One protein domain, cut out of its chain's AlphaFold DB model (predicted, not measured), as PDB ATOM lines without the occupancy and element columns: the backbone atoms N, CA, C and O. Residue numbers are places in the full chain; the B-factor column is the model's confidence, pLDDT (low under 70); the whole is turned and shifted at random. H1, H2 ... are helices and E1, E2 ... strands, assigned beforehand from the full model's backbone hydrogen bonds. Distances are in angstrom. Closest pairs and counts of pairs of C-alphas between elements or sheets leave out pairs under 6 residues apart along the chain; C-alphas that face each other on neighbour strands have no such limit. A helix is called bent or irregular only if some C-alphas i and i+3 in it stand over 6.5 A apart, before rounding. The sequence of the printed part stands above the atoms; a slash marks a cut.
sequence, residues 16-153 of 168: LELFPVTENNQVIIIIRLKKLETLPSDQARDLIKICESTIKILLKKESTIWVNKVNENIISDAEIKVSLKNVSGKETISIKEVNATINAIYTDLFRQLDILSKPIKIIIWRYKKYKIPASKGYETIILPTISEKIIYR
ATOM      1  N   LEU A  16     151.527 151.121 107.452       94.56
ATOM      2  CA  LEU A  16     151.960 150.119 106.487       94.56
ATOM      3  C   LEU A  16     151.295 148.782 106.827       94.56
ATOM      4  O   LEU A  16     151.476 148.242 107.918       94.56
ATOM      5  N   GLU A  17     150.518 148.241 105.899       95.38
ATOM      6  CA  GLU A  17     149.919 146.910 105.977       95.38
ATOM      7  C   GLU A  17     150.568 146.003 104.927       95.38
ATOM      8  O   GLU A  17     150.562 146.336 103.747       95.38
ATOM      9  N   LEU A  18     151.085 144.844 105.334       95.69
ATOM     10  CA  LEU A  18     151.592 143.812 104.426       95.69
ATOM     11  C   LEU A  18     150.704 142.578 104.544       95.69
ATOM     12  O   LEU A  18     150.565 142.027 105.639       95.69
ATOM     13  N   PHE A  19     150.100 142.144 103.440       94.00
ATOM     14  CA  PHE A  19     149.191 141.003 103.457       94.00
ATOM     15  C   PHE A  19     149.172 140.220 102.142       94.00
ATOM     16  O   PHE A  19     149.320 140.807 101.068       94.00
ATOM     17  N   PRO A  20     148.976 138.891 102.206       91.88
ATOM     18  CA  PRO A  20     148.744 138.079 101.026       91.88
ATOM     19  C   PRO A  20     147.248 138.000 100.694       91.88
ATOM     20  O   PRO A  20     146.399 137.923 101.586       91.88
ATOM     21  N   VAL A  21     146.937 137.960  99.403       89.44
ATOM     22  CA  VAL A  21     145.597 137.719  98.859       89.44
ATOM     23  C   VAL A  21     145.693 136.656  97.771       89.44
ATOM     24  O   VAL A  21     146.680 136.602  97.038       89.44
ATOM     25  N   THR A  22     144.666 135.816  97.661       84.31
ATOM     26  CA  THR A  22     144.535 134.877  96.543       84.31
ATOM     27  C   THR A  22     143.467 135.394  95.586       84.31
ATOM     28  O   THR A  22     142.303 135.476  95.968       84.31
ATOM     29  N   GLU A  23     143.845 135.706  94.349       82.44
ATOM     30  CA  GLU A  23     142.939 136.129  93.272       82.44
ATOM     31  C   GLU A  23     143.238 135.301  92.022       82.44
ATOM     32  O   GLU A  23     144.400 135.132  91.666       82.44
ATOM     33  N   ASN A  24     142.214 134.767  91.346       78.88
ATOM     34  CA  ASN A  24     142.366 134.018  90.086       78.88
ATOM     35  C   ASN A  24     143.445 132.915  90.131       78.88
ATOM     36  O   ASN A  24     144.245 132.781  89.207       78.88
ATOM     37  N   ASN A  25     143.495 132.138  91.221       75.25
ATOM     38  CA  ASN A  25     144.536 131.129  91.461       75.25
ATOM     39  C   ASN A  25     145.971 131.699  91.435       75.25
ATOM     40  O   ASN A  25     146.927 131.005  91.106       75.25
ATOM     41  N   GLN A  26     146.153 132.962  91.799       80.25
ATOM     42  CA  GLN A  26     147.456 133.576  92.020       80.25
ATOM     43  C   GLN A  26     147.541 134.079  93.453       80.25
ATOM     44  O   GLN A  26     146.587 134.653  93.974       80.25
ATOM     45  N   VAL A  27     148.704 133.894  94.077       87.38
ATOM     46  CA  VAL A  27     149.011 134.576  95.336       87.38
ATOM     47  C   VAL A  27     149.625 135.928  95.004       87.38
ATOM     48  O   VAL A  27     150.688 136.009  94.378       87.38
ATOM     49  N   ILE A  28     148.952 136.980  95.447       91.19
ATOM     50  CA  ILE A  28     149.372 138.368  95.334       91.19
ATOM     51  C   ILE A  28     149.801 138.830  96.722       91.19
ATOM     52  O   ILE A  28     149.062 138.682  97.693       91.19
ATOM     53  N   ILE A  29     150.999 139.398  96.827       93.00
ATOM     54  CA  ILE A  29     151.412 140.131  98.022       93.00
ATOM     55  C   ILE A  29     151.084 141.602  97.804       93.00
ATOM     56  O   ILE A  29     151.409 142.169  96.759       93.00
ATOM     57  N   ILE A  30     150.442 142.208  98.800       94.94
ATOM     58  CA  ILE A  30     150.047 143.611  98.786       94.94
ATOM     59  C   ILE A  30     150.723 144.326  99.954       94.94
ATOM     60  O   ILE A  30     150.578 143.917 101.109       94.94
ATOM     61  N   ILE A  31     151.439 145.407  99.645       96.56
ATOM     62  CA  ILE A  31     151.835 146.432 100.613       96.56
ATOM     63  C   ILE A  31     150.865 147.594 100.442       96.56
ATOM     64  O   ILE A  31     150.796 148.201  99.374       96.56
ATOM     65  N   ARG A  32     150.111 147.912 101.488       96.81
ATOM     66  CA  ARG A  32     149.203 149.056 101.519       96.81
ATOM     67  C   ARG A  32     149.717 150.093 102.501       96.81
ATOM     68  O   ARG A  32     149.927 149.799 103.674       96.81
ATOM     69  N   LEU A  33     149.849 151.314 102.018       95.50
ATOM     70  CA  LEU A  33     150.221 152.489 102.781       95.50
ATOM     71  C   LEU A  33     148.985 153.374 102.945       95.50
ATOM     72  O   LEU A  33     148.305 153.665 101.964       95.50
ATOM     73  N   LYS A  34     148.688 153.776 104.181       94.38
ATOM     74  CA  LYS A  34     147.564 154.654 104.529       94.38
ATOM     75  C   LYS A  34     148.030 155.834 105.355       94.38
ATOM     76  O   LYS A  34     149.039 155.736 106.062       94.38
ATOM     77  N   LYS A  35     147.204 156.880 105.380       91.62
ATOM     78  CA  LYS A  35     147.441 158.094 106.168       91.62
ATOM     79  C   LYS A  35     148.767 158.765 105.789       91.62
ATOM     80  O   LYS A  35     149.482 159.273 106.658       91.62
ATOM     81  N   LEU A  36     149.152 158.695 104.515       91.06
ATOM     82  CA  LEU A  36     150.405 159.270 104.023       91.06
ATOM     83  C   LEU A  36     150.384 160.803 104.049       91.06
ATOM     84  O   LEU A  36     151.446 161.410 104.121       91.06
ATOM     85  N   GLU A  37     149.206 161.424 104.132       88.62
ATOM     86  CA  GLU A  37     149.022 162.871 104.275       88.62
ATOM     87  C   GLU A  37     149.607 163.422 105.585       88.62
ATOM     88  O   GLU A  37     149.772 164.627 105.757       88.62
ATOM     89  N   THR A  38     149.935 162.529 106.520       87.94
ATOM     90  CA  THR A  38     150.578 162.847 107.798       87.94
ATOM     91  C   THR A  38     152.101 163.001 107.681       87.94
ATOM     92  O   THR A  38     152.761 163.490 108.612       87.94
ATOM     93  N   LEU A  39     152.667 162.607 106.537       86.88
ATOM     94  CA  LEU A  39     154.068 162.773 106.173       86.88
ATOM     95  C   LEU A  39     154.237 163.959 105.205       86.88
ATOM     96  O   LEU A  39     153.336 164.253 104.421       86.88
ATOM     97  N   PRO A  40     155.404 164.628 105.208       88.31
ATOM     98  CA  PRO A  40     155.810 165.472 104.088       88.31
ATOM     99  C   PRO A  40     155.771 164.687 102.768       88.31
ATOM    100  O   PRO A  40     156.128 163.508 102.742       88.31
ATOM    101  N   SER A  41     155.395 165.350 101.669       87.50
ATOM    102  CA  SER A  41     155.271 164.733 100.336       87.50
ATOM    103  C   SER A  41     156.497 163.910  99.940       87.50
ATOM    104  O   SER A  41     156.358 162.801  99.427       87.50
ATOM    105  N   ASP A  42     157.695 164.436 100.187       89.25
ATOM    106  CA  ASP A  42     158.939 163.772  99.797       89.25
ATOM    107  C   ASP A  42     159.161 162.492 100.605       89.25
ATOM    108  O   ASP A  42     159.384 161.437 100.021       89.25
ATOM    109  N   GLN A  43     158.922 162.529 101.921       89.75
ATOM    110  CA  GLN A  43     158.987 161.336 102.772       89.75
ATOM    111  C   GLN A  43     157.930 160.288 102.396       89.75
ATOM    112  O   GLN A  43     158.205 159.089 102.436       89.75
ATOM    113  N   ALA A  44     156.720 160.713 102.012       90.88
ATOM    114  CA  ALA A  44     155.687 159.798 101.531       90.88
ATOM    115  C   ALA A  44     156.115 159.104 100.225       90.88
ATOM    116  O   ALA A  44     155.919 157.898 100.070       90.88
ATOM    117  N   ARG A  45     156.736 159.848  99.299       92.06
ATOM    118  CA  ARG A  45     157.290 159.298  98.050       92.06
ATOM    119  C   ARG A  45     158.455 158.353  98.321       92.06
ATOM    120  O   ARG A  45     158.518 157.297  97.696       92.06
ATOM    121  N   ASP A  46     159.336 158.697  99.252       91.88
ATOM    122  CA  ASP A  46     160.470 157.855  99.630       91.88
ATOM    123  C   ASP A  46     160.002 156.547 100.266       91.88
ATOM    124  O   ASP A  46     160.484 155.483  99.890       91.88
ATOM    125  N   LEU A  47     158.981 156.583 101.128       92.19
ATOM    126  CA  LEU A  47     158.382 155.373 101.694       92.19
ATOM    127  C   LEU A  47     157.783 154.456 100.611       92.19
ATOM    128  O   LEU A  47     157.971 153.239 100.667       92.19
ATOM    129  N   ILE A  48     157.097 155.021  99.610       94.19
ATOM    130  CA  ILE A  48     156.575 154.251  98.467       94.19
ATOM    131  C   ILE A  48     157.727 153.606  97.689       94.19
ATOM    132  O   ILE A  48     157.678 152.406  97.416       94.19
ATOM    133  N   LYS A  49     158.782 154.373  97.382       93.50
ATOM    134  CA  LYS A  49     159.967 153.877  96.662       93.50
ATOM    135  C   LYS A  49     160.708 152.790  97.431       93.50
ATOM    136  O   LYS A  49     161.122 151.808  96.825       93.50
ATOM    137  N   ILE A  50     160.854 152.928  98.750       93.00
ATOM    138  CA  ILE A  50     161.446 151.890  99.602       93.00
ATOM    139  C   ILE A  50     160.639 150.601  99.446       93.00
ATOM    140  O   ILE A  50     161.204 149.565  99.106       93.00
ATOM    141  N   CYS A  51     159.312 150.679  99.574       93.50
ATOM    142  CA  CYS A  51     158.446 149.510  99.454       93.50
ATOM    143  C   CYS A  51     158.516 148.844  98.069       93.50
ATOM    144  O   CYS A  51     158.596 147.618  97.973       93.50
ATOM    145  N   GLU A  52     158.522 149.643  97.002       94.12
ATOM    146  CA  GLU A  52     158.721 149.171  95.630       94.12
ATOM    147  C   GLU A  52     160.087 148.492  95.464       94.12
ATOM    148  O   GLU A  52     160.177 147.375  94.945       94.12
ATOM    149  N   SER A  53     161.155 149.137  95.935       91.94
ATOM    150  CA  SER A  53     162.525 148.656  95.777       91.94
ATOM    151  C   SER A  53     162.768 147.355  96.541       91.94
ATOM    152  O   SER A  53     163.350 146.426  95.981       91.94
ATOM    153  N   THR A  54     162.234 147.223  97.760       92.38
ATOM    154  CA  THR A  54     162.284 145.982  98.538       92.38
ATOM    155  C   THR A  54     161.603 144.843  97.787       92.38
ATOM    156  O   THR A  54     162.172 143.755  97.678       92.38
ATOM    157  N   ILE A  55     160.420 145.077  97.203       91.94
ATOM    158  CA  ILE A  55     159.742 144.058  96.387       91.94
ATOM    159  C   ILE A  55     160.598 143.676  95.178       91.94
ATOM    160  O   ILE A  55     160.807 142.485  94.925       91.94
ATOM    161  N   LYS A  56     161.119 144.667  94.452       90.31
ATOM    162  CA  LYS A  56     161.921 144.443  93.249       90.31
ATOM    163  C   LYS A  56     163.190 143.646  93.549       90.31
ATOM    164  O   LYS A  56     163.498 142.706  92.821       90.31
ATOM    165  N   ILE A  57     163.892 143.974  94.632       89.88
ATOM    166  CA  ILE A  57     165.133 143.307  95.043       89.88
ATOM    167  C   ILE A  57     164.856 141.883  95.530       89.88
ATOM    168  O   ILE A  57     165.492 140.939  95.057       89.88
ATOM    169  N   LEU A  58     163.900 141.706  96.449       89.81
ATOM    170  CA  LEU A  58     163.651 140.406  97.080       89.81
ATOM    171  C   LEU A  58     162.968 139.414  96.142       89.81
ATOM    172  O   LEU A  58     163.286 138.226  96.165       89.81
ATOM    173  N   LEU A  59     162.021 139.881  95.327       86.56
ATOM    174  CA  LEU A  59     161.213 139.006  94.477       86.56
ATOM    175  C   LEU A  59     161.698 138.954  93.032       86.56
ATOM    176  O   LEU A  59     161.223 138.101  92.284       86.56
ATOM    177  N   LYS A  60     162.627 139.838  92.634       87.06
ATOM    178  CA  LYS A  60     163.109 139.984  91.249       87.06
ATOM    179  C   LYS A  60     161.955 140.143  90.254       87.06
ATOM    180  O   LYS A  60     161.962 139.560  89.170       87.06
ATOM    181  N   LYS A  61     160.929 140.889  90.663       85.88
ATOM    182  CA  LYS A  61     159.680 141.089  89.928       85.88
ATOM    183  C   LYS A  61     159.295 142.554  89.918       85.88
ATOM    184  O   LYS A  61     159.482 143.248  90.913       85.88
ATOM    185  N   GLU A  62     158.711 142.978  88.806       86.19
ATOM    186  CA  GLU A  62     158.054 144.277  88.722       86.19
ATOM    187  C   GLU A  62     156.757 144.260  89.537       86.19
ATOM    188  O   GLU A  62     156.048 143.248  89.605       86.19
ATOM    189  N   SER A  63     156.471 145.389  90.176       90.12
ATOM    190  CA  SER A  63     155.283 145.580  91.002       90.12
ATOM    191  C   SER A  63     154.328 146.561  90.335       90.12
ATOM    192  O   SER A  63     154.746 147.463  89.615       90.12
ATOM    193  N   THR A  64     153.029 146.375  90.543       93.00
ATOM    194  CA  THR A  64     152.023 147.356  90.130       93.00
ATOM    195  C   THR A  64     151.793 148.323  91.276       93.00
ATOM    196  O   THR A  64     151.491 147.888  92.388       93.00
ATOM    197  N   ILE A  65     151.914 149.619  91.000       94.88
ATOM    198  CA  ILE A  65     151.795 150.672  92.007       94.88
ATOM    199  C   ILE A  65     150.578 151.521  91.692       94.88
ATOM    200  O   ILE A  65     150.412 152.024  90.583       94.88
ATOM    201  N   TRP A  66     149.741 151.704  92.700       95.69
ATOM    202  CA  TRP A  66     148.633 152.635  92.681       95.69
ATOM    203  C   TRP A  66     148.842 153.674  93.777       95.69
ATOM    204  O   TRP A  66     149.188 153.327  94.904       95.69
ATOM    205  N   VAL A  67     148.646 154.949  93.450       94.31
ATOM    206  CA  VAL A  67     148.838 156.065  94.381       94.31
ATOM    207  C   VAL A  67     147.598 156.943  94.354       94.31
ATOM    208  O   VAL A  67     147.206 157.432  93.296       94.31
ATOM    209  N   ASN A  68     147.016 157.171  95.527       92.19
ATOM    210  CA  ASN A  68     145.911 158.092  95.718       92.19
ATOM    211  C   ASN A  68     146.426 159.457  96.165       92.19
ATOM    212  O   ASN A  68     147.141 159.567  97.166       92.19
ATOM    213  N   LYS A  69     146.026 160.508  95.454       89.56
ATOM    214  CA  LYS A  69     146.429 161.884  95.739       89.56
ATOM    215  C   LYS A  69     145.210 162.719  96.102       89.56
ATOM    216  O   LYS A  69     144.204 162.670  95.404       89.56
ATOM    217  N   VAL A  70     145.319 163.504  97.171       85.62
ATOM    218  CA  VAL A  70     144.295 164.495  97.554       85.62
ATOM    219  C   VAL A  70     144.432 165.747  96.688       85.62
ATOM    220  O   VAL A  70     143.442 166.353  96.295       85.62
ATOM    221  N   ASN A  71     145.673 166.126  96.377       85.69
ATOM    222  CA  ASN A  71     146.033 167.177  95.428       85.69
ATOM    223  C   ASN A  71     147.437 166.892  94.856       85.69
ATOM    224  O   ASN A  71     148.012 165.836  95.115       85.69
ATOM    225  N   GLU A  72     148.013 167.824  94.094       78.12
ATOM    226  CA  GLU A  72     149.322 167.643  93.438       78.12
ATOM    227  C   GLU A  72     150.466 167.285  94.408       78.12
ATOM    228  O   GLU A  72     151.381 166.541  94.040       78.12
ATOM    229  N   ASN A  73     150.373 167.742  95.661       83.19
ATOM    230  CA  ASN A  73     151.435 167.647  96.663       83.19
ATOM    231  C   ASN A  73     151.117 166.696  97.826       83.19
ATOM    232  O   ASN A  73     152.010 166.374  98.598       83.19
ATOM    233  N   ILE A  74     149.876 166.236  97.980       86.50
ATOM    234  CA  ILE A  74     149.455 165.411  99.118       86.50
ATOM    235  C   ILE A  74     149.058 164.024  98.626       86.50
ATOM    236  O   ILE A  74     148.085 163.857  97.888       86.50
ATOM    237  N   ILE A  75     149.800 163.021  99.090       90.06
ATOM    238  CA  ILE A  75     149.509 161.604  98.877       90.06
ATOM    239  C   ILE A  75     148.732 161.100 100.094       90.06
ATOM    240  O   ILE A  75     149.204 161.265 101.210       90.06
ATOM    241  N   SER A  76     147.563 160.496  99.880       90.69
ATOM    242  CA  SER A  76     146.731 159.913 100.951       90.69
ATOM    243  C   SER A  76     147.110 158.458 101.208       90.69
ATOM    244  O   SER A  76     147.389 158.039 102.331       90.69
ATOM    245  N   ASP A  77     147.161 157.678 100.130       93.88
ATOM    246  CA  ASP A  77     147.310 156.230 100.194       93.88
ATOM    247  C   ASP A  77     148.132 155.733  99.010       93.88
ATOM    248  O   ASP A  77     148.186 156.366  97.952       93.88
ATOM    249  N   ALA A  78     148.740 154.566  99.172       95.88
ATOM    250  CA  ALA A  78     149.355 153.846  98.070       95.88
ATOM    251  C   ALA A  78     149.180 152.337  98.249       95.88
ATOM    252  O   ALA A  78     149.157 151.822  99.366       95.88
ATOM    253  N   GLU A  79     149.073 151.617  97.141       96.62
ATOM    254  CA  GLU A  79     149.073 150.159  97.108       96.62
ATOM    255  C   GLU A  79     150.143 149.673  96.140       96.62
ATOM    256  O   GLU A  79     150.195 150.104  94.990       96.62
ATOM    257  N   ILE A  80     150.967 148.740  96.598       96.19
ATOM    258  CA  ILE A  80     151.979 148.070  95.791       96.19
ATOM    259  C   ILE A  80     151.618 146.592  95.764       96.19
ATOM    260  O   ILE A  80     151.497 145.954  96.813       96.19
ATOM    261  N   LYS A  81     151.409 146.054  94.563       94.50
ATOM    262  CA  LYS A  81     150.957 144.679  94.338       94.50
ATOM    263  C   LYS A  81     151.992 143.913  93.536       94.50
ATOM    264  O   LYS A  81     152.485 144.399  92.519       94.50
ATOM    265  N   VAL A  82     152.285 142.691  93.961       92.19
ATOM    266  CA  VAL A  82     153.195 141.791  93.249       92.19
ATOM    267  C   VAL A  82     152.633 140.375  93.228       92.19
ATOM    268  O   VAL A  82     152.269 139.814  94.261       92.19
ATOM    269  N   SER A  83     152.560 139.787  92.033       88.81
ATOM    270  CA  SER A  83     152.098 138.409  91.847       88.81
ATOM    271  C   SER A  83     153.268 137.433  91.973       88.81
ATOM    272  O   SER A  83     154.280 137.551  91.273       88.81
ATOM    273  N   LEU A  84     153.152 136.437  92.857       80.06
ATOM    274  CA  LEU A  84     154.217 135.462  93.106       80.06
ATOM    275  C   LEU A  84     154.303 134.354  92.050       80.06
ATOM    276  O   LEU A  84     155.420 133.905  91.802       80.06
ATOM    277  N   LYS A  85     153.205 133.985  91.370       69.12
ATOM    278  CA  LYS A  85     153.126 133.201  90.110       69.12
ATOM    279  C   LYS A  85     151.682 132.728  89.867       69.12
ATOM    280  O   LYS A  85     150.884 132.644  90.798       69.12
ATOM    281  N   ASN A  86     151.403 132.359  88.612       51.69
ATOM    282  CA  ASN A  86     150.253 131.547  88.205       51.69
ATOM    283  C   ASN A  86     150.300 130.173  88.883       51.69
ATOM    284  O   ASN A  86     151.240 129.416  88.631       51.69
ATOM    285  N   VAL A  87     149.271 129.803  89.653       49.56
ATOM    286  CA  VAL A  87     148.999 128.389  89.961       49.56
ATOM    287  C   VAL A  87     148.420 127.762  88.690       49.56
ATOM    288  O   VAL A  87     147.222 127.533  88.547       49.56
ATOM    289  N   SER A  88     149.290 127.533  87.707       39.91
ATOM    290  CA  SER A  88     148.982 126.715  86.539       39.91
ATOM    291  C   SER A  88     149.002 125.250  86.972       39.91
ATOM    292  O   SER A  88     150.028 124.579  86.910       39.91
ATOM    293  N   GLY A  89     147.859 124.768  87.453       45.44
ATOM    294  CA  GLY A  89     147.437 123.366  87.397       45.44
ATOM    295  C   GLY A  89     148.175 122.303  88.222       45.44
ATOM    296  O   GLY A  89     147.572 121.255  88.428       45.44
ATOM    297  N   LYS A  90     149.416 122.491  88.703       45.00
ATOM    298  CA  LYS A  90     150.137 121.404  89.415       45.00
ATOM    299  C   LYS A  90     150.991 121.782  90.627       45.00
ATOM    300  O   LYS A  90     151.296 120.889  91.409       45.00
ATOM    301  N   GLU A  91     151.312 123.052  90.859       49.91
ATOM    302  CA  GLU A  91     152.068 123.460  92.054       49.91
ATOM    303  C   GLU A  91     151.252 124.445  92.889       49.91
ATOM    304  O   GLU A  91     151.194 125.644  92.621       49.91
ATOM    305  N   THR A  92     150.568 123.928  93.911       57.94
ATOM    306  CA  THR A  92     149.989 124.757  94.972       57.94
ATOM    307  C   THR A  92     151.120 125.476  95.699       57.94
ATOM    308  O   THR A  92     151.908 124.816  96.375       57.94
ATOM    309  N   ILE A  93     151.187 126.808  95.585       65.38
ATOM    310  CA  ILE A  93     152.130 127.628  96.359       65.38
ATOM    311  C   ILE A  93     151.985 127.258  97.838       65.38
ATOM    312  O   ILE A  93     150.884 127.277  98.402       65.38
ATOM    313  N   SER A  94     153.096 126.896  98.474       79.44
ATOM    314  CA  SER A  94     153.070 126.458  99.861       79.44
ATOM    315  C   SER A  94     152.798 127.651 100.774       79.44
ATOM    316  O   SER A  94     153.465 128.678 100.691       79.44
ATOM    317  N   ILE A  95     151.877 127.512 101.733       83.38
ATOM    318  CA  ILE A  95     151.655 128.535 102.778       83.38
ATOM    319  C   ILE A  95     152.966 128.909 103.481       83.38
ATOM    320  O   ILE A  95     153.158 130.062 103.867       83.38
ATOM    321  N   LYS A  96     153.872 127.935 103.646       85.75
ATOM    322  CA  LYS A  96     155.188 128.178 104.242       85.75
ATOM    323  C   LYS A  96     156.006 129.151 103.396       85.75
ATOM    324  O   LYS A  96     156.619 130.043 103.965       85.75
ATOM    325  N   GLU A  97     155.975 129.003 102.075       87.44
ATOM    326  CA  GLU A  97     156.676 129.892 101.146       87.44
ATOM    327  C   GLU A  97     156.088 131.297 101.205       87.44
ATOM    328  O   GLU A  97     156.835 132.240 101.433       87.44
ATOM    329  N   VAL A  98     154.759 131.445 101.130       89.50
ATOM    330  CA  VAL A  98     154.110 132.769 101.210       89.50
ATOM    331  C   VAL A  98     154.460 133.482 102.516       89.50
ATOM    332  O   VAL A  98     154.856 134.646 102.507       89.50
ATOM    333  N   ASN A  99     154.352 132.783 103.648       90.94
ATOM    334  CA  ASN A  99     154.677 133.359 104.950       90.94
ATOM    335  C   ASN A  99     156.173 133.693 105.072       90.94
ATOM    336  O   ASN A  99     156.513 134.714 105.665       90.94
ATOM    337  N   ALA A 100     157.066 132.878 104.499       90.19
ATOM    338  CA  ALA A 100     158.498 133.174 104.455       90.19
ATOM    339  C   ALA A 100     158.794 134.414 103.599       90.19
ATOM    340  O   ALA A 100     159.581 135.264 104.008       90.19
ATOM    341  N   THR A 101     158.116 134.565 102.459       91.44
ATOM    342  CA  THR A 101     158.227 135.754 101.610       91.44
ATOM    343  C   THR A 101     157.759 137.015 102.336       91.44
ATOM    344  O   THR A 101     158.457 138.024 102.315       91.44
ATOM    345  N   ILE A 102     156.624 136.954 103.037       92.69
ATOM    346  CA  ILE A 102     156.129 138.062 103.871       92.69
ATOM    347  C   ILE A 102     157.157 138.441 104.939       92.69
ATOM    348  O   ILE A 102     157.398 139.623 105.156       92.69
ATOM    349  N   ASN A 103     157.792 137.455 105.576       92.25
ATOM    350  CA  ASN A 103     158.822 137.709 106.583       92.25
ATOM    351  C   ASN A 103     160.049 138.384 105.990       92.25
ATOM    352  O   ASN A 103     160.559 139.322 106.587       92.25
ATOM    353  N   ALA A 104     160.509 137.932 104.823       91.62
ATOM    354  CA  ALA A 104     161.646 138.540 104.149       91.62
ATOM    355  C   ALA A 104     161.368 140.013 103.806       91.62
ATOM    356  O   ALA A 104     162.187 140.873 104.117       91.62
ATOM    357  N   ILE A 105     160.189 140.302 103.240       93.25
ATOM    358  CA  ILE A 105     159.762 141.672 102.921       93.25
ATOM    359  C   ILE A 105     159.680 142.511 104.192       93.25
ATOM    360  O   ILE A 105     160.264 143.584 104.250       93.25
ATOM    361  N   TYR A 106     158.988 142.021 105.220       90.94
ATOM    362  CA  TYR A 106     158.848 142.732 106.485       90.94
ATOM    363  C   TYR A 106     160.204 143.073 107.115       90.94
ATOM    364  O   TYR A 106     160.425 144.226 107.475       90.94
ATOM    365  N   THR A 107     161.109 142.101 107.224       90.12
ATOM    366  CA  THR A 107     162.424 142.297 107.846       90.12
ATOM    367  C   THR A 107     163.268 143.313 107.080       90.12
ATOM    368  O   THR A 107     163.899 144.168 107.697       90.12
ATOM    369  N   ASP A 108     163.274 143.247 105.745       90.88
ATOM    370  CA  ASP A 108     164.038 144.200 104.942       90.88
ATOM    371  C   ASP A 108     163.422 145.604 104.981       90.88
ATOM    372  O   ASP A 108     164.154 146.570 105.188       90.88
ATOM    373  N   LEU A 109     162.088 145.724 104.902       90.25
ATOM    374  CA  LEU A 109     161.398 147.002 105.094       90.25
ATOM    375  C   LEU A 109     161.749 147.603 106.449       90.25
ATOM    376  O   LEU A 109     162.180 148.746 106.501       90.25
ATOM    377  N   PHE A 110     161.619 146.834 107.534       86.81
ATOM    378  CA  PHE A 110     161.874 147.316 108.891       86.81
ATOM    379  C   PHE A 110     163.267 147.941 109.032       86.81
ATOM    380  O   PHE A 110     163.394 148.998 109.638       86.81
ATOM    381  N   ARG A 111     164.288 147.336 108.413       85.94
ATOM    382  CA  ARG A 111     165.660 147.866 108.390       85.94
ATOM    383  C   ARG A 111     165.791 149.163 107.585       85.94
ATOM    384  O   ARG A 111     166.617 150.002 107.912       85.94
ATOM    385  N   GLN A 112     165.019 149.324 106.515       86.69
ATOM    386  CA  GLN A 112     165.079 150.513 105.659       86.69
ATOM    387  C   GLN A 112     164.238 151.691 106.184       86.69
ATOM    388  O   GLN A 112     164.424 152.821 105.736       86.69
ATOM    389  N   LEU A 113     163.330 151.461 107.142       84.12
ATOM    390  CA  LEU A 113     162.483 152.514 107.719       84.12
ATOM    391  C   LEU A 113     163.247 153.522 108.595       84.12
ATOM    392  O   LEU A 113     162.689 154.579 108.885       84.12
ATOM    393  N   ASP A 114     164.514 153.255 108.935       73.69
ATOM    394  CA  ASP A 114     165.408 154.171 109.671       73.69
ATOM    395  C   ASP A 114     165.589 155.539 108.987       73.69
ATOM    396  O   ASP A 114     165.973 156.514 109.629       73.69
ATOM    397  N   ILE A 115     165.261 155.646 107.697       68.12
ATOM    398  CA  ILE A 115     165.315 156.897 106.925       68.12
ATOM    399  C   ILE A 115     164.205 157.883 107.342       68.12
ATOM    400  O   ILE A 115     164.298 159.086 107.089       68.12
ATOM    401  N   LEU A 116     163.130 157.403 107.970       71.19
ATOM    402  CA  LEU A 116     161.949 158.214 108.250       71.19
ATOM    403  C   LEU A 116     162.019 158.812 109.651       71.19
ATOM    404  O   LEU A 116     162.143 158.103 110.638       71.19
ATOM    405  N   SER A 117     161.847 160.129 109.758       70.62
ATOM    406  CA  SER A 117     161.888 160.852 111.038       70.62
ATOM    407  C   SER A 117     160.602 160.746 111.868       70.62
ATOM    408  O   SER A 117     160.496 161.349 112.935       70.62
ATOM    409  N   LYS A 118     159.600 159.995 111.394       82.31
ATOM    410  CA  LYS A 118     158.301 159.835 112.057       82.31
ATOM    411  C   LYS A 118     157.989 158.367 112.339       82.31
ATOM    412  O   LYS A 118     158.390 157.495 111.571       82.31
ATOM    413  N   PRO A 119     157.232 158.081 113.414       87.62
ATOM    414  CA  PRO A 119     156.789 156.726 113.692       87.62
ATOM    415  C   PRO A 119     155.867 156.211 112.585       87.62
ATOM    416  O   PRO A 119     155.135 156.983 111.965       87.62
ATOM    417  N   ILE A 120     155.864 154.895 112.380       89.25
ATOM    418  CA  ILE A 120     155.020 154.214 111.391       89.25
ATOM    419  C   ILE A 120     154.370 153.015 112.055       89.25
ATOM    420  O   ILE A 120     155.018 152.218 112.731       89.25
ATOM    421  N   LYS A 121     153.065 152.862 111.854       92.12
ATOM    422  CA  LYS A 121     152.342 151.688 112.325       92.12
ATOM    423  C   LYS A 121     152.438 150.580 111.287       92.12
ATOM    424  O   LYS A 121     151.931 150.731 110.183       92.12
ATOM    425  N   ILE A 122     153.025 149.455 111.659       92.19
ATOM    426  CA  ILE A 122     153.222 148.294 110.795       92.19
ATOM    427  C   ILE A 122     152.240 147.195 111.205       92.19
ATOM    428  O   ILE A 122     152.138 146.840 112.382       92.19
ATOM    429  N   ILE A 123     151.498 146.659 110.238       94.06
ATOM    430  CA  ILE A 123     150.553 145.555 110.420       94.06
ATOM    431  C   ILE A 123     150.909 144.444 109.438       94.06
ATOM    432  O   ILE A 123     150.791 144.619 108.227       94.06
ATOM    433  N   ILE A 124     151.299 143.287 109.962       94.31
ATOM    434  CA  ILE A 124     151.701 142.136 109.152       94.31
ATOM    435  C   ILE A 124     150.633 141.057 109.238       94.31
ATOM    436  O   ILE A 124     150.278 140.594 110.326       94.31
ATOM    437  N   TRP A 125     150.148 140.624 108.079       94.94
ATOM    438  CA  TRP A 125     149.222 139.512 107.941       94.94
ATOM    439  C   TRP A 125     149.942 138.298 107.369       94.94
ATOM    440  O   TRP A 125     150.777 138.424 106.481       94.94
ATOM    441  N   ARG A 126     149.594 137.108 107.856       91.94
ATOM    442  CA  ARG A 126     150.123 135.823 107.383       91.94
ATOM    443  C   ARG A 126     148.984 134.832 107.204       91.94
ATOM    444  O   ARG A 126     147.972 134.909 107.905       91.94
ATOM    445  N   TYR A 127     149.150 133.871 106.304       89.31
ATOM    446  CA  TYR A 127     148.193 132.778 106.193       89.31
ATOM    447  C   TYR A 127     148.303 131.845 107.395       89.31
ATOM    448  O   TYR A 127     149.395 131.384 107.745       89.31
ATOM    449  N   LYS A 128     147.155 131.515 107.986       88.44
ATOM    450  CA  LYS A 128     147.031 130.517 109.047       88.44
ATOM    451  C   LYS A 128     145.992 129.470 108.656       88.44
ATOM    452  O   LYS A 128     144.962 129.788 108.063       88.44
ATOM    453  N   LYS A 129     146.299 128.207 108.966       87.62
ATOM    454  CA  LYS A 129     145.387 127.074 108.778       87.62
ATOM    455  C   LYS A 129     144.483 126.948 109.998       87.62
ATOM    456  O   LYS A 129     144.985 126.919 111.122       87.62
ATOM    457  N   TYR A 130     143.186 126.807 109.770       85.75
ATOM    458  CA  TYR A 130     142.195 126.523 110.804       85.75
ATOM    459  C   TYR A 130     141.466 125.237 110.462       85.75
ATOM    460  O   TYR A 130     141.088 125.039 109.311       85.75
ATOM    461  N   LYS A 131     141.263 124.377 111.460       89.06
ATOM    462  CA  LYS A 131     140.378 123.219 111.342       89.06
ATOM    463  C   LYS A 131     139.014 123.614 111.884       89.06
ATOM    464  O   LYS A 131     138.925 123.999 113.047       89.06
ATOM    465  N   ILE A 132     137.988 123.525 111.051       89.50
ATOM    466  CA  ILE A 132     136.605 123.800 111.435       89.50
ATOM    467  C   ILE A 132     135.783 122.511 111.346       89.50
ATOM    468  O   ILE A 132     136.039 121.703 110.450       89.50
ATOM    469  N   PRO A 133     134.832 122.279 112.264       89.38
ATOM    470  CA  PRO A 133     133.888 121.178 112.129       89.38
ATOM    471  C   PRO A 133     133.076 121.314 110.836       89.38
ATOM    472  O   PRO A 133     132.632 122.408 110.489       89.38
ATOM    473  N   ALA A 134     132.871 120.201 110.145       87.19
ATOM    474  CA  ALA A 134     132.096 120.095 108.917       87.19
ATOM    475  C   ALA A 134     131.276 118.798 108.927       87.19
ATOM    476  O   ALA A 134     131.513 117.901 109.737       87.19
ATOM    477  N   SER A 135     130.329 118.659 107.999       82.56
ATOM    478  CA  SER A 135     129.426 117.495 107.932       82.56
ATOM    479  C   SER A 135     130.150 116.149 107.782       82.56
ATOM    480  O   SER A 135     129.613 115.119 108.177       82.56
ATOM    481  N   LYS A 136     131.384 116.149 107.259       86.19
ATOM    482  CA  LYS A 136     132.249 114.965 107.113       86.19
ATOM    483  C   LYS A 136     133.406 114.911 108.127       86.19
ATOM    484  O   LYS A 136     134.388 114.214 107.896       86.19
ATOM    485  N   GLY A 137     133.315 115.649 109.236       89.06
ATOM    486  CA  GLY A 137     134.333 115.690 110.290       89.06
ATOM    487  C   GLY A 137     134.965 117.070 110.429       89.06
ATOM    488  O   GLY A 137     134.361 117.963 111.015       89.06
ATOM    489  N   TYR A 138     136.180 117.253 109.912       86.19
ATOM    490  CA  TYR A 138     136.886 118.536 109.960       86.19
ATOM    491  C   TYR A 138     137.361 118.961 108.576       86.19
ATOM    492  O   TYR A 138     138.001 118.189 107.865       86.19
ATOM    493  N   GLU A 139     137.126 120.224 108.240       84.75
ATOM    494  CA  GLU A 139     137.659 120.875 107.047       84.75
ATOM    495  C   GLU A 139     138.764 121.858 107.431       84.75
ATOM    496  O   GLU A 139     138.757 122.443 108.516       84.75
ATOM    497  N   THR A 140     139.756 122.021 106.552       84.25
ATOM    498  CA  THR A 140     140.835 122.993 106.762       84.25
ATOM    499  C   THR A 140     140.604 124.213 105.888       84.25
ATOM    500  O   THR A 140     140.655 124.110 104.667       84.25
ATOM    501  N   ILE A 141     140.434 125.373 106.517       84.44
ATOM    502  CA  ILE A 141     140.381 126.665 105.833       84.44
ATOM    503  C   ILE A 141     141.703 127.414 106.015       84.44
ATOM    504  O   ILE A 141     142.401 127.256 107.023       84.44
ATOM    505  N   ILE A 142     142.057 128.230 105.027       82.25
ATOM    506  CA  ILE A 142     143.263 129.058 105.033       82.25
ATOM    507  C   ILE A 142     142.812 130.506 104.972       82.25
ATOM    508  O   ILE A 142     142.185 130.913 103.999       82.25
ATOM    509  N   LEU A 143     143.139 131.279 106.005       83.94
ATOM    510  CA  LEU A 143     142.754 132.683 106.089       83.94
ATOM    511  C   LEU A 143     143.979 133.560 106.365       83.94
ATOM    512  O   LEU A 143     144.839 133.167 107.164       83.94
ATOM    513  N   PRO A 144     144.090 134.735 105.719       82.62
ATOM    514  CA  PRO A 144     145.074 135.733 106.103       82.62
ATOM    515  C   PRO A 144     144.658 136.324 107.454       82.62
ATOM    516  O   PRO A 144     143.534 136.783 107.639       82.62
ATOM    517  N   THR A 145     145.565 136.291 108.424       86.44
ATOM    518  CA  THR A 145     145.321 136.731 109.804       86.44
ATOM    519  C   THR A 145     146.431 137.656 110.257       86.44
ATOM    520  O   THR A 145     147.584 137.479 109.863       86.44
ATOM    521  N   ILE A 146     146.092 138.647 111.081       88.81
ATOM    522  CA  ILE A 146     147.082 139.558 111.655       88.81
ATOM    523  C   ILE A 146     148.021 138.738 112.534       88.81
ATOM    524  O   ILE A 146     147.600 138.179 113.546       88.81
ATOM    525  N   SER A 147     149.288 138.695 112.143       86.31
ATOM    526  CA  SER A 147     150.343 138.061 112.919       86.31
ATOM    527  C   SER A 147     151.022 139.059 113.849       86.31
ATOM    528  O   SER A 147     151.330 138.701 114.979       86.31
ATOM    529  N   GLU A 148     151.276 140.285 113.382       86.19
ATOM    530  CA  GLU A 148     152.041 141.293 114.129       86.19
ATOM    531  C   GLU A 148     151.434 142.691 113.937       86.19
ATOM    532  O   GLU A 148     150.958 143.040 112.852       86.19
ATOM    533  N   LYS A 149     151.438 143.492 115.010       90.12
ATOM    534  CA  LYS A 149     151.086 144.919 115.013       90.12
ATOM    535  C   LYS A 149     152.125 145.662 115.836       90.12
ATOM    536  O   LYS A 149     152.200 145.452 117.044       90.12
ATOM    537  N   ILE A 150     152.908 146.515 115.191       87.56
ATOM    538  CA  ILE A 150     154.038 147.208 115.815       87.56
ATOM    539  C   ILE A 150     153.969 148.687 115.437       87.56
ATOM    540  O   ILE A 150     153.494 149.042 114.361       87.56
ATOM    541  N   ILE A 151     154.417 149.565 116.331       84.62
ATOM    542  CA  ILE A 151     154.695 150.962 115.992       84.62
ATOM    543  C   ILE A 151     156.210 151.081 115.912       84.62
ATOM    544  O   ILE A 151     156.880 151.067 116.942       84.62
ATOM    545  N   TYR A 152     156.730 151.162 114.692       82.75
ATOM    546  CA  TYR A 152     158.125 151.494 114.460       82.75
ATOM    547  C   TYR A 152     158.357 152.945 114.885       82.75
ATOM    548  O   TYR A 152     157.548 153.825 114.573       82.75
ATOM    549  N   ARG A 153     159.437 153.179 115.629       79.94
ATOM    550  CA  ARG A 153     159.877 154.509 116.043       79.94
ATOM    551  C   ARG A 153     161.327 154.667 115.600       79.94
ATOM    552  O   ARG A 153     162.129 153.821 115.998       79.94
TER     553      ARG A 153
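What this domain is: This is residues 16 to 153 of the 168 residues of an uncharacterized protein of Candidatus Bathyarchaeota archaeon (UniProt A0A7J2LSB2). A twisted sheet of six strands forms a wall, with two helices, H1 and H2, packed over one of its faces and the other face bare. The long hairpin E5 and E6 runs along one edge of the wall, and its turn lies at one end of the long axis. The printed part has 138 residues, with two named helices and six named strands in the order E1 E2 H1 E3 E4 H2 E5 E6; the sheet runs E3 E4 E2 E1 E5 E6 and is mixed, and the class is mixed, helices and strands. The whole is only just compact, close to loose, with a radius of gyration of the C-alphas of 16.7 A, and elongated, spanning 56 by 29 by 28 A.

Where its parts are: Find C-alpha 16 at (151.960, 150.119, 106.487), where E1, residues 16 to 23, begins. Beside it in the sheet are E2, residues 26 to 34, and E5, residues 120 to 134, 41.2 A long. Next to E2 comes E4, residues 75 to 86, 31.9 A, and then E3, residues 64 to 69; beyond E5 comes E6, residues 137 to 152, 43.2 A, ending at C-alpha 152 at (158.125, 151.494, 114.460). Look for H1 at residues 41 to 59, 27.0 A, and for H2 at residues 95 to 115, 31.8 A, from C-alpha 95 at (151.655, 128.535, 102.778). H2 is only just irregular: C-alphas 112 and 115 are 6.51 A apart.

How they stand to each other: Start at E1 and E5, which are parallel, with N 18 and O 123 at 2.9 A. The other neighbours are antiparallel: E1 and E2 with N 19 and O 30 at 3.0 A, E4 and E2 with N 80 and O 31 at 2.8 A, E3 and E4 with N 66 and O 79 at 2.8 A, E5 and E6 with N 130 and O 141 at 2.9 A. E1 and E2, E3 and E4, and E5 and E6 are hairpins. H1 is on the sheet at a height of 9.8 A, over E4 and E2, along the strands; its closest C-alphas to E4 are Ser 41 and Ile 75, 6.7 A. H2 is on the same face at a height of 8.6 A, over E1, along the strands. With residues 104 to 113 alone H2 touches H1, closest at the C-alphas of Thr 54 and Ile 105, 6.6 A; they run opposite ways at a steep tilt of 38 degrees, only just past shallow. E2, H1, E3 and E4, H2, E5 are split strand-helix-strand units, two strands running the same way with other strands between them, each with a right-handed crossover. In H1 every O i to N i+4 pair is within hydrogen-bond range, in H2 15 of 17.

The domain as a whole: The two C-alphas farthest apart are those of Glu 72 and Lys 136, 57.0 A. The printed part has no cut and no long link. The mean pLDDT of the printed part is 86.3; look at residues 85 to 93 and residue 115 for values under 70.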